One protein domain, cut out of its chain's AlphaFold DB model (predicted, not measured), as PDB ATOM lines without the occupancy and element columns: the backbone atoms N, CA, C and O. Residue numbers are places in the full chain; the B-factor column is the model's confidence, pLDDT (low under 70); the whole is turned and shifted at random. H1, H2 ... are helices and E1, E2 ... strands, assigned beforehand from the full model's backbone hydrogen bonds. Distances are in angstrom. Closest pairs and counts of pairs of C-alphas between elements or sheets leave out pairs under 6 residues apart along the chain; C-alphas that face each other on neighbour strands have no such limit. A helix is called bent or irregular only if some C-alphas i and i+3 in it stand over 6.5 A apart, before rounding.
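What this domain is: This is residues 101 to 186, 206 to 213 and 285 to 303 of the 317 residues of an uncharacterized protein of Colletotrichum gloeosporioides (strain Cg-14) (UniProt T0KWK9). What does the model look like? A short hairpin of two strands, E1 and E2, lies in the middle of a loose ring of helices, with H1 along one side and H5, which packs on no other helix, at the opposite side. H2 packs on E1, while H3, H4, H6 and H7 pack on H1. What is it made of? The printed part has 113 residues with seven named helices followed by two antiparallel strands, order E1 - E2, and is mostly helix; it is compact, with a radius of gyration of the C-alphas of 13.1 A and spans of 34 by 31 by 24 A.

How they stand to each other: Which helix is the hub? H1, residues 101 to 119, touches five others. It only just touches H2, residues 126 to 136, with 3 pairs of C-alphas within 8 A, closest Leu 117 and Ile 128 at 6.8 A; it touches H3, residues 141 to 151, opposite ways at a shallow tilt of 34 degrees, only just short of steep, closest C-alphas Tyr 114 and Leu 148, 6.0 A. H4, residues 156 to 163, H6, residues 210 to 213, and H7, residues 285 to 290, touch H1 too, with closest C-alphas Ala 106 and Ala 163 at 5.6 A, Ser 102 and Asn 211 at 4.6 A, and Ala 109 and Ser 289 at 4.4 A. Where is H5? H5, residues 174 to 185, is close to H2 but not clearly touching, closest C-alphas His 134 and Ile 179, 7.3 A. How do the strands pair? E1, residues 292 to 294, and E2, residues 299 to 302, form an antiparallel hairpin, with N 293 and O 300 3.0 A apart; the closest C-alphas of H2 and E1 are those of Thr 131 and Phe 293, 4.1 A. Are the helix backbones even? Each O i to N i+4 pair is within hydrogen-bond range in H1, H3, H5 and H7, but 5 of 7 in H2 and 1 of 4 in H4, where 3 of 5 O i to N i+3 pairs are; H6 is too short for such a pair.

Where its parts are: Where do the elements begin and end? H1 starts at C-alpha 101, (42.982, -43.648, -53.456), and is 26.9 A long; E2 ends at C-alpha 302, (27.228, -36.911, -57.138). Which helices are irregular? H2, with C-alphas 131 and 134 8.2 A apart, and H4, with C-alphas 157 and 160 7.1 A apart. How long are others? H5 is 16.7 A and H3 15.6 A.

The domain as a whole: Where is it cut? Residues 187 to 205 and 214 to 284 are not printed, with gaps of 15.3 A and 10.6 A between C-alphas. Where is confidence low? Residues 167 to 186 and residue 296 are under 70, and the mean pLDDT of the printed part is 79.7. How far does it reach? The two C-alphas farthest apart, Glu 119 and Arg 170, are 36.8 A apart; of the links printed whole, none is long.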
ATOM      1  N   PHE A 101      43.604 -44.760 -52.739       89.50
ATOM      2  CA  PHE A 101      42.982 -43.648 -53.456       89.50
ATOM      3  C   PHE A 101      41.671 -43.186 -52.797       89.50
ATOM      4  O   PHE A 101      41.380 -41.994 -52.791       89.50
ATOM      5  N   SER A 102      40.919 -44.091 -52.156       91.25
ATOM      6  CA  SER A 102      39.712 -43.738 -51.391       91.25
ATOM      7  C   SER A 102      40.033 -42.754 -50.263       91.25
ATOM      8  O   SER A 102      39.303 -41.788 -50.043       91.25
ATOM      9  N   LEU A 103      41.158 -42.977 -49.573       90.81
ATOM     10  CA  LEU A 103      41.630 -42.097 -48.509       90.81
ATOM     11  C   LEU A 103      42.030 -40.728 -49.068       90.81
ATOM     12  O   LEU A 103      41.672 -39.709 -48.485       90.81
ATOM     13  N   GLN A 104      42.725 -40.699 -50.209       92.88
ATOM     14  CA  GLN A 104      43.125 -39.453 -50.870       92.88
ATOM     15  C   GLN A 104      41.915 -38.616 -51.296       92.88
ATOM     16  O   GLN A 104      41.904 -37.408 -51.060       92.88
ATOM     17  N   VAL A 105      40.879 -39.246 -51.858       93.56
ATOM     18  CA  VAL A 105      39.627 -38.570 -52.234       93.56
ATOM     19  C   VAL A 105      38.956 -37.955 -51.003       93.56
ATOM     20  O   VAL A 105      38.629 -36.768 -51.015       93.56
ATOM     21  N   ALA A 106      38.806 -38.723 -49.918       92.31
ATOM     22  CA  ALA A 106      38.203 -38.223 -48.683       92.31
ATOM     23  C   ALA A 106      39.021 -37.079 -48.066       92.31
ATOM     24  O   ALA A 106      38.475 -36.018 -47.777       92.31
ATOM     25  N   LEU A 107      40.335 -37.264 -47.912       92.56
ATOM     26  CA  LEU A 107      41.243 -36.253 -47.366       92.56
ATOM     27  C   LEU A 107      41.211 -34.951 -48.158       92.56
ATOM     28  O   LEU A 107      41.139 -33.876 -47.565       92.56
ATOM     29  N   THR A 108      41.265 -35.048 -49.485       94.19
ATOM     30  CA  THR A 108      41.286 -33.867 -50.353       94.19
ATOM     31  C   THR A 108      39.968 -33.109 -50.254       94.19
ATOM     32  O   THR A 108      39.989 -31.893 -50.085       94.19
ATOM     33  N   ALA A 109      38.831 -33.812 -50.263       93.25
ATOM     34  CA  ALA A 109      37.518 -33.190 -50.097       93.25
ATOM     35  C   ALA A 109      37.365 -32.506 -48.727       93.25
ATOM     36  O   ALA A 109      36.920 -31.362 -48.653       93.25
ATOM     37  N   LEU A 110      37.785 -33.168 -47.643       92.62
ATOM     38  CA  LEU A 110      37.740 -32.595 -46.295       92.62
ATOM     39  C   LEU A 110      38.630 -31.359 -46.163       92.62
ATOM     40  O   LEU A 110      38.225 -30.368 -45.556       92.62
ATOM     41  N   ARG A 111      39.835 -31.406 -46.736       93.94
ATOM     42  CA  ARG A 111      40.771 -30.282 -46.713       93.94
ATOM     43  C   ARG A 111      40.246 -29.100 -47.520       93.94
ATOM     44  O   ARG A 111      40.226 -27.995 -46.996       93.94
ATOM     45  N   ALA A 112      39.758 -29.345 -48.735       92.56
ATOM     46  CA  ALA A 112      39.154 -28.309 -49.568       92.56
ATOM     47  C   ALA A 112      37.948 -27.657 -48.875       92.56
ATOM     48  O   ALA A 112      37.846 -26.435 -48.839       92.56
ATOM     49  N   GLY A 113      37.078 -28.461 -48.255       91.31
ATOM     50  CA  GLY A 113      35.954 -27.949 -47.477       91.31
ATOM     51  C   GLY A 113      36.397 -27.119 -46.266       91.31
ATOM     52  O   GLY A 113      35.817 -26.069 -46.000       91.31
ATOM     53  N   TYR A 114      37.431 -27.557 -45.544       93.12
ATOM     54  CA  TYR A 114      37.996 -26.796 -44.427       93.12
ATOM     55  C   TYR A 114      38.556 -25.448 -44.876       93.12
ATOM     56  O   TYR A 114      38.207 -24.433 -44.278       93.12
ATOM     57  N   ASP A 115      39.373 -25.437 -45.927       92.81
ATOM     58  CA  ASP A 115      39.989 -24.216 -46.447       92.81
ATOM     59  C   ASP A 115      38.902 -23.236 -46.936       92.81
ATOM     60  O   ASP A 115      38.883 -22.080 -46.511       92.81
ATOM     61  N   ALA A 116      37.910 -23.720 -47.694       90.94
ATOM     62  CA  ALA A 116      36.782 -22.908 -48.158       90.94
ATOM     63  C   ALA A 116      35.979 -22.294 -46.998       90.94
ATOM     64  O   ALA A 116      35.695 -21.095 -46.983       90.94
ATOM     65  N   LEU A 117      35.634 -23.096 -45.986       90.75
ATOM     66  CA  LEU A 117      34.851 -22.620 -44.846       90.75
ATOM     67  C   LEU A 117      35.660 -21.688 -43.929       90.75
ATOM     68  O   LEU A 117      35.091 -20.811 -43.270       90.75
ATOM     69  N   LEU A 118      36.981 -21.868 -43.863       92.19
ATOM     70  CA  LEU A 118      37.879 -21.030 -43.076       92.19
ATOM     71  C   LEU A 118      38.024 -19.636 -43.697       92.19
ATOM     72  O   LEU A 118      37.945 -18.644 -42.968       92.19
ATOM     73  N   GLU A 119      38.209 -19.569 -45.016       90.56
ATOM     74  CA  GLU A 119      38.393 -18.324 -45.769       90.56
ATOM     75  C   GLU A 119      37.095 -17.517 -45.881       90.56
ATOM     76  O   GLU A 119      37.102 -16.289 -45.730       90.56
ATOM     77  N   THR A 120      35.961 -18.194 -46.067       87.62
ATOM     78  CA  THR A 120      34.668 -17.529 -46.211       87.62
ATOM     79  C   THR A 120      34.007 -17.260 -44.858       87.62
ATOM     80  O   THR A 120      33.681 -18.164 -44.085       87.62
ATOM     81  N   LYS A 121      33.742 -15.976 -44.584       85.44
ATOM     82  CA  LYS A 121      32.930 -15.539 -43.432       85.44
ATOM     83  C   LYS A 121      31.432 -15.539 -43.723       85.44
ATOM     84  O   LYS A 121      30.636 -15.731 -42.811       85.44
ATOM     85  N   ASP A 122      31.064 -15.289 -44.975       88.56
ATOM     86  CA  ASP A 122      29.674 -15.230 -45.404       88.56
ATOM     87  C   ASP A 122      29.184 -16.615 -45.833       88.56
ATOM     88  O   ASP A 122      29.453 -17.083 -46.938       88.56
ATOM     89  N   ILE A 123      28.443 -17.267 -44.942       87.12
ATOM     90  CA  ILE A 123      27.889 -18.596 -45.191       87.12
ATOM     91  C   ILE A 123      26.852 -18.619 -46.321       87.12
ATOM     92  O   ILE A 123      26.539 -19.702 -46.795       87.12
ATOM     93  N   SER A 124      26.322 -17.473 -46.762       86.31
ATOM     94  CA  SER A 124      25.346 -17.403 -47.860       86.31
ATOM     95  C   SER A 124      25.973 -17.538 -49.252       86.31
ATOM     96  O   SER A 124      25.252 -17.699 -50.234       86.31
ATOM     97  N   GLN A 125      27.309 -17.518 -49.354       87.56
ATOM     98  CA  GLN A 125      27.998 -17.720 -50.626       87.56
ATOM     99  C   GLN A 125      27.630 -19.066 -51.262       87.56
ATOM    100  O   GLN A 125      27.682 -20.103 -50.604       87.56
ATOM    101  N   ALA A 126      27.352 -19.049 -52.569       83.25
ATOM    102  CA  ALA A 126      26.909 -20.221 -53.324       83.25
ATOM    103  C   ALA A 126      27.843 -21.434 -53.169       83.25
ATOM    104  O   ALA A 126      27.363 -22.537 -52.946       83.25
ATOM    105  N   ALA A 127      29.165 -21.239 -53.191       81.88
ATOM    106  CA  ALA A 127      30.128 -22.329 -52.993       81.88
ATOM    107  C   ALA A 127      30.034 -22.960 -51.587       81.88
ATOM    108  O   ALA A 127      30.102 -24.177 -51.440       81.88
ATOM    109  N   ILE A 128      29.819 -22.146 -50.547       88.44
ATOM    110  CA  ILE A 128      29.632 -22.643 -49.176       88.44
ATOM    111  C   ILE A 128      28.278 -23.326 -49.026       88.44
ATOM    112  O   ILE A 128      28.198 -24.364 -48.377       88.44
ATOM    113  N   GLN A 129      27.227 -22.792 -49.644       84.12
ATOM    114  CA  GLN A 129      25.916 -23.437 -49.663       84.12
ATOM    115  C   GLN A 129      25.951 -24.763 -50.432       84.12
ATOM    116  O   GLN A 129      25.415 -25.761 -49.960       84.12
ATOM    117  N   GLN A 130      26.690 -24.834 -51.535       81.56
ATOM    118  CA  GLN A 130      26.896 -26.074 -52.271       81.56
ATOM    119  C   GLN A 130      27.632 -27.110 -51.415       81.56
ATOM    120  O   GLN A 130      27.177 -28.242 -51.300       81.56
ATOM    121  N   THR A 131      28.739 -26.757 -50.758       83.94
ATOM    122  CA  THR A 131      29.503 -27.744 -49.978       83.94
ATOM    123  C   THR A 131      28.875 -28.054 -48.617       83.94
ATOM    124  O   THR A 131      28.873 -29.206 -48.199       83.94
ATOM    125  N   PHE A 132      28.343 -27.063 -47.903       85.62
ATOM    126  CA  PHE A 132      27.922 -27.176 -46.500       85.62
ATOM    127  C   PHE A 132      26.481 -26.754 -46.228       85.62
ATOM    128  O   PHE A 132      26.043 -26.903 -45.088       85.62
ATOM    129  N   GLY A 133      25.749 -26.234 -47.212       80.94
ATOM    130  CA  GLY A 133      24.431 -25.617 -47.023       80.94
ATOM    131  C   GLY A 133      23.470 -26.472 -46.211       80.94
ATOM    132  O   GLY A 133      22.845 -25.970 -45.283       80.94
ATOM    133  N   HIS A 134      23.440 -27.783 -46.455       74.56
ATOM    134  CA  HIS A 134      22.658 -28.705 -45.639       74.56
ATOM    135  C   HIS A 134      23.101 -28.727 -44.174       74.56
ATOM    136  O   HIS A 134      22.305 -28.565 -43.256       74.56
ATOM    137  N   VAL A 135      24.388 -28.968 -43.936       78.00
ATOM    138  CA  VAL A 135      24.932 -29.098 -42.583       78.00
ATOM    139  C   VAL A 135      24.779 -27.790 -41.806       78.00
ATOM    140  O   VAL A 135      24.499 -27.825 -40.609       78.00
ATOM    141  N   LEU A 136      24.889 -26.650 -42.490       83.62
ATOM    142  CA  LEU A 136      24.707 -25.315 -41.925       83.62
ATOM    143  C   LEU A 136      23.278 -25.045 -41.426       83.62
ATOM    144  O   LEU A 136      23.089 -24.131 -40.627       83.62
ATOM    145  N   GLN A 137      22.281 -25.844 -41.828       80.06
ATOM    146  CA  GLN A 137      20.924 -25.765 -41.263       80.06
ATOM    147  C   GLN A 137      20.858 -26.293 -39.822       80.06
ATOM    148  O   GLN A 137      19.982 -25.890 -39.059       80.06
ATOM    149  N   PHE A 138      21.775 -27.190 -39.444       78.06
ATOM    150  CA  PHE A 138      21.744 -27.903 -38.159       78.06
ATOM    151  C   PHE A 138      22.966 -27.635 -37.281       78.06
ATOM    152  O   PHE A 138      22.931 -27.907 -36.082       78.06
ATOM    153  N   ARG A 139      24.062 -27.152 -37.870       81.31
ATOM    154  CA  ARG A 139      25.334 -26.890 -37.197       81.31
ATOM    155  C   ARG A 139      25.841 -25.506 -37.560       81.31
ATOM    156  O   ARG A 139      25.731 -25.057 -38.696       81.31
ATOM    157  N   THR A 140      26.456 -24.854 -36.590       86.44
ATOM    158  CA  THR A 140      27.156 -23.589 -36.802       86.44
ATOM    159  C   THR A 140      28.418 -23.805 -37.634       86.44
ATOM    160  O   THR A 140      29.032 -24.877 -37.622       86.44
ATOM    161  N   ARG A 141      28.852 -22.755 -38.335       89.75
ATOM    162  CA  ARG A 141      30.119 -22.743 -39.077       89.75
ATOM    163  C   ARG A 141      31.294 -23.173 -38.192       89.75
ATOM    164  O   ARG A 141      32.151 -23.938 -38.627       89.75
ATOM    165  N   GLU A 142      31.324 -22.703 -36.950       89.38
ATOM    166  CA  GLU A 142      32.385 -22.975 -35.982       89.38
ATOM    167  C   GLU A 142      32.414 -24.451 -35.564       89.38
ATOM    168  O   GLU A 142      33.494 -25.039 -35.506       89.38
ATOM    169  N   GLU A 143      31.254 -25.081 -35.345       85.56
ATOM    170  CA  GLU A 143      31.165 -26.526 -35.081       85.56
ATOM    171  C   GLU A 143      31.664 -27.351 -36.273       85.56
ATOM    172  O   GLU A 143      32.381 -28.339 -36.097       85.56
ATOM    173  N   ILE A 144      31.316 -26.947 -37.497       87.25
ATOM    174  CA  ILE A 144      31.766 -27.631 -38.713       87.25
ATOM    175  C   ILE A 144      33.287 -27.515 -38.857       87.25
ATOM    176  O   ILE A 144      33.959 -28.527 -39.061       87.25
ATOM    177  N   LEU A 145      33.844 -26.312 -38.688       89.88
ATOM    178  CA  LEU A 145      35.291 -26.079 -38.713       89.88
ATOM    179  C   LEU A 145      36.023 -26.881 -37.636       89.88
ATOM    180  O   LEU A 145      37.091 -27.433 -37.904       89.88
ATOM    181  N   PHE A 146      35.454 -26.967 -36.433       86.88
ATOM    182  CA  PHE A 146      36.017 -27.760 -35.348       86.88
ATOM    183  C   PHE A 146      36.101 -29.244 -35.723       86.88
ATOM    184  O   PHE A 146      37.167 -29.851 -35.597       86.88
ATOM    185  N   ASN A 147      35.016 -29.807 -36.262       85.62
ATOM    186  CA  ASN A 147      34.972 -31.204 -36.694       85.62
ATOM    187  C   ASN A 147      35.956 -31.477 -37.839       85.62
ATOM    188  O   ASN A 147      36.724 -32.435 -37.782       85.62
ATOM    189  N   LEU A 148      35.995 -30.606 -38.852       88.81
ATOM    190  CA  LEU A 148      36.945 -30.713 -39.961       88.81
ATOM    191  C   LEU A 148      38.396 -30.696 -39.465       88.81
ATOM    192  O   LEU A 148      39.187 -31.564 -39.834       88.81
ATOM    193  N   ARG A 149      38.739 -29.763 -38.568       90.06
ATOM    194  CA  ARG A 149      40.076 -29.675 -37.962       90.06
ATOM    195  C   ARG A 149      40.440 -30.939 -37.186       90.06
ATOM    196  O   ARG A 149      41.604 -31.340 -37.203       90.06
ATOM    197  N   TRP A 150      39.480 -31.557 -36.499       86.56
ATOM    198  CA  TRP A 150      39.717 -32.806 -35.782       86.56
ATOM    199  C   TRP A 150      40.089 -33.934 -36.750       86.56
ATOM    200  O   TRP A 150      41.140 -34.547 -36.573       86.56
ATOM    201  N   TYR A 151      39.312 -34.145 -37.819       85.50
ATOM    202  CA  TYR A 151      39.601 -35.176 -38.830       85.50
ATOM    203  C   TYR A 151      40.905 -34.933 -39.591       85.50
ATOM    204  O   TYR A 151      41.616 -35.883 -39.902       85.50
ATOM    205  N   LEU A 152      41.255 -33.674 -39.849       88.62
ATOM    206  CA  LEU A 152      42.514 -33.302 -40.504       88.62
ATOM    207  C   LEU A 152      43.732 -33.339 -39.560       88.62
ATOM    208  O   LEU A 152      44.857 -33.130 -40.008       88.62
ATOM    209  N   GLY A 153      43.528 -33.590 -38.264       87.44
ATOM    210  CA  GLY A 153      44.577 -33.611 -37.250       87.44
ATOM    211  C   GLY A 153      44.507 -34.865 -36.371       87.44
ATOM    212  O   GLY A 153      44.827 -35.952 -36.852       87.44
ATOM    213  N   PRO A 154      44.128 -34.759 -35.082       81.75
ATOM    214  CA  PRO A 154      44.124 -35.903 -34.159       81.75
ATOM    215  C   PRO A 154      43.250 -37.090 -34.599       81.75
ATOM    216  O   PRO A 154      43.551 -38.232 -34.265       81.75
ATOM    217  N   GLY A 155      42.182 -36.821 -35.349       80.31
ATOM    218  CA  GLY A 155      41.212 -37.792 -35.848       80.31
ATOM    219  C   GLY A 155      41.547 -38.413 -37.202       80.31
ATOM    220  O   GLY A 155      40.708 -39.118 -37.756       80.31
ATOM    221  N   ILE A 156      42.749 -38.192 -37.748       83.38
ATOM    222  CA  ILE A 156      43.162 -38.710 -39.066       83.38
ATOM    223  C   ILE A 156      42.961 -40.232 -39.207       83.38
ATOM    224  O   ILE A 156      42.611 -40.725 -40.275       83.38
ATOM    225  N   GLY A 157      43.117 -40.981 -38.108       81.06
ATOM    226  CA  GLY A 157      42.909 -42.432 -38.075       81.06
ATOM    227  C   GLY A 157      41.453 -42.875 -38.263       81.06
ATOM    228  O   GLY A 157      41.207 -44.057 -38.481       81.06
ATOM    229  N   GLU A 158      40.493 -41.950 -38.199       80.38
ATOM    230  CA  GLU A 158      39.068 -42.216 -38.417       80.38
ATOM    231  C   GLU A 158      38.613 -41.855 -39.839       80.38
ATOM    232  O   GLU A 158      37.431 -42.010 -40.160       80.38
ATOM    233  N   ILE A 159      39.518 -41.398 -40.716       84.62
ATOM    234  CA  ILE A 159      39.136 -41.002 -42.079       84.62
ATOM    235  C   ILE A 159      38.606 -42.188 -42.888       84.62
ATOM    236  O   ILE A 159      37.661 -42.037 -43.663       84.62
ATOM    237  N   ASP A 160      39.127 -43.389 -42.647       83.69
ATOM    238  CA  ASP A 160      38.632 -44.612 -43.281       83.69
ATOM    239  C   ASP A 160      37.121 -44.787 -43.074       83.69
ATOM    240  O   ASP A 160      36.409 -45.232 -43.976       83.69
ATOM    241  N   ARG A 161      36.603 -44.380 -41.906       80.75
ATOM    242  CA  ARG A 161      35.176 -44.488 -41.588       80.75
ATOM    243  C   ARG A 161      34.356 -43.514 -42.417       80.75
ATOM    244  O   ARG A 161      33.379 -43.951 -43.012       80.75
ATOM    245  N   VAL A 162      34.766 -42.246 -42.514       81.88
ATOM    246  CA  VAL A 162      34.048 -41.245 -43.333       81.88
ATOM    247  C   VAL A 162      34.166 -41.536 -44.831       81.88
ATOM    248  O   VAL A 162      33.236 -41.257 -45.582       81.88
ATOM    249  N   ALA A 163      35.255 -42.171 -45.272       86.25
ATOM    250  CA  ALA A 163      35.437 -42.598 -46.658       86.25
ATOM    251  C   ALA A 163      34.531 -43.782 -47.061       86.25
ATOM    252  O   ALA A 163      34.247 -43.951 -48.248       86.25
ATOM    253  N   LEU A 164      34.074 -44.588 -46.092       83.88
ATOM    254  CA  LEU A 164      33.249 -45.791 -46.286       83.88
ATOM    255  C   LEU A 164      31.766 -45.606 -45.948       83.88
ATOM    256  O   LEU A 164      31.003 -46.577 -46.007       83.88
ATOM    257  N   VAL A 165      31.353 -44.398 -45.567       78.50
ATOM    258  CA  VAL A 165      29.968 -44.112 -45.187       78.50
ATOM    259  C   VAL A 165      29.017 -44.528 -46.300       78.50
ATOM    260  O   VAL A 165      29.132 -44.089 -47.439       78.50
ATOM    261  N   SER A 166      28.041 -45.367 -45.973       72.25
ATOM    262  CA  SER A 166      27.006 -45.739 -46.929       72.25
ATOM    263  C   SER A 166      25.855 -44.748 -46.857       72.25
ATOM    264  O   SER A 166      25.223 -44.617 -45.815       72.25
ATOM    265  N   PHE A 167      25.540 -44.123 -47.988       68.38
ATOM    266  CA  PHE A 167      24.359 -43.270 -48.155       68.38
ATOM    267  C   PHE A 167      23.140 -44.066 -48.662       68.38
ATOM    268  O   PHE A 167      22.243 -43.524 -49.301       68.38
ATOM    269  N   ASN A 168      23.122 -45.391 -48.447       57.22
ATOM    270  CA  ASN A 168      22.099 -46.264 -49.011       57.22
ATOM    271  C   ASN A 168      20.698 -45.927 -48.482       57.22
ATOM    272  O   ASN A 168      20.400 -46.033 -47.293       57.22
ATOM    273  N   ASN A 169      19.800 -45.697 -49.436       48.88
ATOM    274  CA  ASN A 169      18.393 -45.323 -49.296       48.88
ATOM    275  C   ASN A 169      17.526 -46.294 -48.443       48.88
ATOM    276  O   ASN A 169      16.359 -46.027 -48.172       48.88
ATOM    277  N   ARG A 170      18.047 -47.460 -48.028       38.84
ATOM    278  CA  ARG A 170      17.322 -48.426 -47.172       38.84
ATOM    279  C   ARG A 170      17.555 -48.230 -45.675       38.84
ATOM    280  O   ARG A 170      16.679 -48.588 -44.900       38.84
ATOM    281  N   SER A 171      18.709 -47.694 -45.284       37.28
ATOM    282  CA  SER A 171      19.033 -47.336 -43.893       37.28
ATOM    283  C   SER A 171      19.010 -45.831 -43.664       37.28
ATOM    284  O   SER A 171      19.025 -45.390 -42.521       37.28
ATOM    285  N   ALA A 172      18.979 -45.061 -44.752       46.12
ATOM    286  CA  ALA A 172      18.877 -43.624 -44.717       46.12
ATOM    287  C   ALA A 172      17.523 -43.211 -44.132       46.12
ATOM    288  O   ALA A 172      16.469 -43.597 -44.657       46.12
ATOM    289  N   THR A 173      17.539 -42.467 -43.023       49.59
ATOM    290  CA  THR A 173      16.298 -41.942 -42.439       49.59
ATOM    291  C   THR A 173      15.568 -41.087 -43.483       49.59
ATOM    292  O   THR A 173      16.178 -40.565 -44.415       49.59
ATOM    293  N   GLN A 174      14.242 -40.951 -43.383       47.66
ATOM    294  CA  GLN A 174      13.435 -40.160 -44.332       47.66
ATOM    295  C   GLN A 174      13.989 -38.734 -44.540       47.66
ATOM    296  O   GLN A 174      13.873 -38.169 -45.626       47.66
ATOM    297  N   PHE A 175      14.654 -38.211 -43.510       47.12
ATOM    298  CA  PHE A 175      15.440 -36.987 -43.514       47.12
ATOM    299  C   PHE A 175      16.582 -37.025 -44.543       47.12
ATOM    300  O   PHE A 175      16.611 -36.204 -45.449       47.12
ATOM    301  N   GLU A 176      17.454 -38.031 -44.500       51.81
ATOM    302  CA  GLU A 176      18.577 -38.219 -45.437       51.81
ATOM    303  C   GLU A 176      18.122 -38.321 -46.894       51.81
ATOM    304  O   GLU A 176      18.765 -37.784 -47.791       51.81
ATOM    305  N   LYS A 177      16.965 -38.947 -47.134       54.34
ATOM    306  CA  LYS A 177      16.369 -39.034 -48.476       54.34
ATOM    307  C   LYS A 177      15.945 -37.672 -49.007       54.34
ATOM    308  O   LYS A 177      16.191 -37.362 -50.167       54.34
ATOM    309  N   HIS A 178      15.326 -36.853 -48.157       51.50
ATOM    310  CA  HIS A 178      14.926 -35.495 -48.514       51.50
ATOM    311  C   HIS A 178      16.144 -34.601 -48.792       51.50
ATOM    312  O   HIS A 178      16.116 -33.779 -49.701       51.50
ATOM    313  N   ILE A 179      17.239 -34.821 -48.065       53.72
ATOM    314  CA  ILE A 179      18.497 -34.080 -48.205       53.72
ATOM    315  C   ILE A 179      19.174 -34.382 -49.531       53.72
ATOM    316  O   ILE A 179      19.536 -33.460 -50.258       53.72
ATOM    317  N   LEU A 180      19.297 -35.670 -49.860       55.09
ATOM    318  CA  LEU A 180      19.806 -36.104 -51.154       55.09
ATOM    319  C   LEU A 180      18.924 -35.532 -52.275       55.09
ATOM    320  O   LEU A 180      19.453 -34.969 -53.224       55.09
ATOM    321  N   ARG A 181      17.592 -35.569 -52.122       50.66
ATOM    322  CA  ARG A 181      16.630 -35.049 -53.108       50.66
ATOM    323  C   ARG A 181      16.739 -33.535 -53.343       50.66
ATOM    324  O   ARG A 181      16.751 -33.114 -54.493       50.66
ATOM    325  N   ASN A 182      16.856 -32.723 -52.291       45.19
ATOM    326  CA  ASN A 182      16.921 -31.262 -52.425       45.19
ATOM    327  C   ASN A 182      18.265 -30.786 -52.999       45.19
ATOM    328  O   ASN A 182      18.285 -29.873 -53.815       45.19
ATOM    329  N   TYR A 183      19.372 -31.446 -52.642       50.91
ATOM    330  CA  TYR A 183      20.692 -31.154 -53.222       50.91
ATOM    331  C   TYR A 183      20.760 -31.420 -54.728       50.91
ATOM    332  O   TYR A 183      21.520 -30.778 -55.445       50.91
ATOM    333  N   ILE A 184      19.972 -32.385 -55.197       52.81
ATOM    334  CA  ILE A 184      19.890 -32.764 -56.607       52.81
ATOM    335  C   ILE A 184      18.985 -31.798 -57.390       52.81
ATOM    336  O   ILE A 184      19.253 -31.525 -58.558       52.81
ATOM    337  N   ALA A 185      17.934 -31.267 -56.757       43.56
ATOM    338  CA  ALA A 185      16.959 -30.381 -57.393       43.56
ATOM    339  C   ALA A 185      17.435 -28.921 -57.531       43.56
ATOM    340  O   ALA A 185      17.057 -28.251 -58.493       43.56
ATOM    341  N   ASP A 186      18.276 -28.427 -56.613       41.16
ATOM    342  CA  ASP A 186      18.720 -27.019 -56.614       41.16
ATOM    343  C   ASP A 186      19.647 -26.663 -57.794       41.16
ATOM    344  O   ASP A 186      19.719 -25.504 -58.189       41.16
ATOM    345  N   PRO A 206      22.210 -40.976 -57.954       71.25
ATOM    346  CA  PRO A 206      22.899 -41.776 -56.955       71.25
ATOM    347  C   PRO A 206      24.090 -40.999 -56.381       71.25
ATOM    348  O   PRO A 206      25.028 -40.649 -57.099       71.25
ATOM    349  N   VAL A 207      24.067 -40.753 -55.073       77.56
ATOM    350  CA  VAL A 207      25.196 -40.199 -54.314       77.56
ATOM    351  C   VAL A 207      26.143 -41.321 -53.901       77.56
ATOM    352  O   VAL A 207      25.724 -42.450 -53.645       77.56
ATOM    353  N   CYS A 208      27.437 -41.024 -53.865       85.25
ATOM    354  CA  CYS A 208      28.488 -41.993 -53.588       85.25
ATOM    355  C   CYS A 208      29.510 -41.442 -52.580       85.25
ATOM    356  O   CYS A 208      29.697 -40.229 -52.471       85.25
ATOM    357  N   ASN A 209      30.137 -42.330 -51.805       89.19
ATOM    358  CA  ASN A 209      31.227 -41.971 -50.888       89.19
ATOM    359  C   ASN A 209      32.590 -42.021 -51.597       89.19
ATOM    360  O   ASN A 209      32.702 -42.443 -52.748       89.19
ATOM    361  N   ALA A 210      33.653 -41.627 -50.896       91.19
ATOM    362  CA  ALA A 210      35.006 -41.624 -51.452       91.19
ATOM    363  C   ALA A 210      35.477 -43.016 -51.919       91.19
ATOM    364  O   ALA A 210      36.163 -43.131 -52.936       91.19
ATOM    365  N   ASN A 211      35.090 -44.087 -51.218       90.56
ATOM    366  CA  ASN A 211      35.418 -45.450 -51.632       90.56
ATOM    367  C   ASN A 211      34.686 -45.874 -52.914       90.56
ATOM    368  O   ASN A 211      35.257 -46.573 -53.751       90.56
ATOM    369  N   ASP A 212      33.445 -45.437 -53.100       89.81
ATOM    370  CA  ASP A 212      32.667 -45.681 -54.310       89.81
ATOM    371  C   ASP A 212      33.255 -44.923 -55.509       89.81
ATOM    372  O   ASP A 212      33.366 -45.501 -56.592       89.81
ATOM    373  N   VAL A 213      33.717 -43.680 -55.310       90.94
ATOM    374  CA  VAL A 213      34.472 -42.919 -56.326       90.94
ATOM    375  C   VAL A 213      35.743 -43.670 -56.721       90.94
ATOM    376  O   VAL A 213      35.994 -43.902 -57.906       90.94
ATOM    377  N   LEU A 285      41.685 -35.276 -58.212       95.44
ATOM    378  CA  LEU A 285      41.502 -34.980 -56.791       95.44
ATOM    379  C   LEU A 285      41.084 -33.522 -56.551       95.44
ATOM    380  O   LEU A 285      40.254 -33.260 -55.683       95.44
ATOM    381  N   ARG A 286      41.602 -32.579 -57.345       94.12
ATOM    382  CA  ARG A 286      41.188 -31.169 -57.294       94.12
ATOM    383  C   ARG A 286      39.776 -30.958 -57.848       94.12
ATOM    384  O   ARG A 286      38.983 -30.228 -57.263       94.12
ATOM    385  N   ALA A 287      39.453 -31.568 -58.983       92.94
ATOM    386  CA  ALA A 287      38.143 -31.417 -59.608       92.94
ATOM    387  C   ALA A 287      37.046 -32.089 -58.768       92.94
ATOM    388  O   ALA A 287      35.985 -31.501 -58.554       92.94
ATOM    389  N   ILE A 288      37.317 -33.278 -58.218       93.19
ATOM    390  CA  ILE A 288      36.361 -34.004 -57.380       93.19
ATOM    391  C   ILE A 288      36.092 -33.276 -56.059       93.19
ATOM    392  O   ILE A 288      34.960 -33.297 -55.585       93.19
ATOM    393  N   SER A 289      37.088 -32.591 -55.480       92.06
ATOM    394  CA  SER A 289      36.877 -31.802 -54.262       92.06
ATOM    395  C   SER A 289      35.976 -30.588 -54.487       92.06
ATOM    396  O   SER A 289      35.264 -30.201 -53.569       92.06
ATOM    397  N   ASN A 290      35.955 -30.025 -55.699       88.56
ATOM    398  CA  ASN A 290      35.106 -28.874 -56.029       88.56
ATOM    399  C   ASN A 290      33.629 -29.244 -56.192       88.56
ATOM    400  O   ASN A 290      32.762 -28.395 -56.039       88.56
ATOM    401  N   VAL A 291      33.340 -30.505 -56.517       87.50
ATOM    402  CA  VAL A 291      31.964 -31.018 -56.625       87.50
ATOM    403  C   VAL A 291      31.535 -31.802 -55.384       87.50
ATOM    404  O   VAL A 291      30.443 -32.373 -55.359       87.50
ATOM    405  N   ALA A 292      32.407 -31.871 -54.376       87.94
ATOM    406  CA  ALA A 292      32.129 -32.537 -53.121       87.94
ATOM    407  C   ALA A 292      31.170 -31.700 -52.275       87.94
ATOM    408  O   ALA A 292      31.279 -30.475 -52.187       87.94
ATOM    409  N   PHE A 293      30.279 -32.387 -51.577       85.06
ATOM    410  CA  PHE A 293      29.447 -31.789 -50.546       85.06
ATOM    411  C   PHE A 293      29.562 -32.590 -49.255       85.06
ATOM    412  O   PHE A 293      29.856 -33.785 -49.245       85.06
ATOM    413  N   CYS A 294      29.379 -31.907 -48.136       82.81
ATOM    414  CA  CYS A 294      29.472 -32.473 -46.807       82.81
ATOM    415  C   CYS A 294      28.077 -32.836 -46.312       82.81
ATOM    416  O   CYS A 294      27.193 -31.989 -46.210       82.81
ATOM    417  N   LEU A 295      27.905 -34.100 -45.938       72.44
ATOM    418  CA  LEU A 295      26.746 -34.573 -45.191       72.44
ATOM    419  C   LEU A 295      27.127 -34.767 -43.723       72.44
ATOM    420  O   LEU A 295      28.302 -34.794 -43.367       72.44
ATOM    421  N   TYR A 296      26.138 -34.977 -42.859       67.31
ATOM    422  CA  TYR A 296      26.319 -35.224 -41.419       67.31
ATOM    423  C   TYR A 296      27.052 -36.541 -41.095       67.31
ATOM    424  O   TYR A 296      27.300 -36.803 -39.918       67.31
ATOM    425  N   LEU A 297      27.425 -37.348 -42.102       70.44
ATOM    426  CA  LEU A 297      28.225 -38.580 -41.967       70.44
ATOM    427  C   LEU A 297      29.619 -38.498 -42.615       70.44
ATOM    428  O   LEU A 297      30.521 -39.200 -42.171       70.44
ATOM    429  N   GLY A 298      29.819 -37.649 -43.625       80.88
ATOM    430  CA  GLY A 298      31.107 -37.502 -44.305       80.88
ATOM    431  C   GLY A 298      30.992 -36.769 -45.646       80.88
ATOM    432  O   GLY A 298      29.908 -36.276 -45.979       80.88
ATOM    433  N   PRO A 299      32.090 -36.699 -46.419       88.75
ATOM    434  CA  PRO A 299      32.066 -36.163 -47.773       88.75
ATOM    435  C   PRO A 299      31.295 -37.097 -48.712       88.75
ATOM    436  O   PRO A 299      31.413 -38.324 -48.649       88.75
ATOM    437  N   ALA A 300      30.525 -36.491 -49.602       87.75
ATOM    438  CA  ALA A 300      29.667 -37.150 -50.564       87.75
ATOM    439  C   ALA A 300      29.862 -36.539 -51.956       87.75
ATOM    440  O   ALA A 300      30.233 -35.372 -52.103       87.75
ATOM    441  N   PHE A 301      29.627 -37.359 -52.980       88.81
ATOM    442  CA  PHE A 301      29.872 -37.007 -54.374       88.81
ATOM    443  C   PHE A 301      28.691 -37.441 -55.242       88.81
ATOM    444  O   PHE A 301      28.184 -38.560 -55.112       88.81
ATOM    445  N   GLY A 302      28.258 -36.574 -56.156       83.25
ATOM    446  CA  GLY A 302      27.228 -36.911 -57.138       83.25
ATOM    447  C   GLY A 302      27.803 -37.804 -58.235       83.25
ATOM    448  O   GLY A 302      28.763 -37.421 -58.903       83.25
ATOM    449  N   LYS A 303      27.222 -38.988 -58.464       80.88
ATOM    450  CA  LYS A 303      27.748 -39.936 -59.461       80.88
ATOM    451  C   LYS A 303      27.706 -39.390 -60.889       80.88
ATOM    452  O   LYS A 303      28.584 -39.730 -61.674       80.88
TER     453      LYS A 303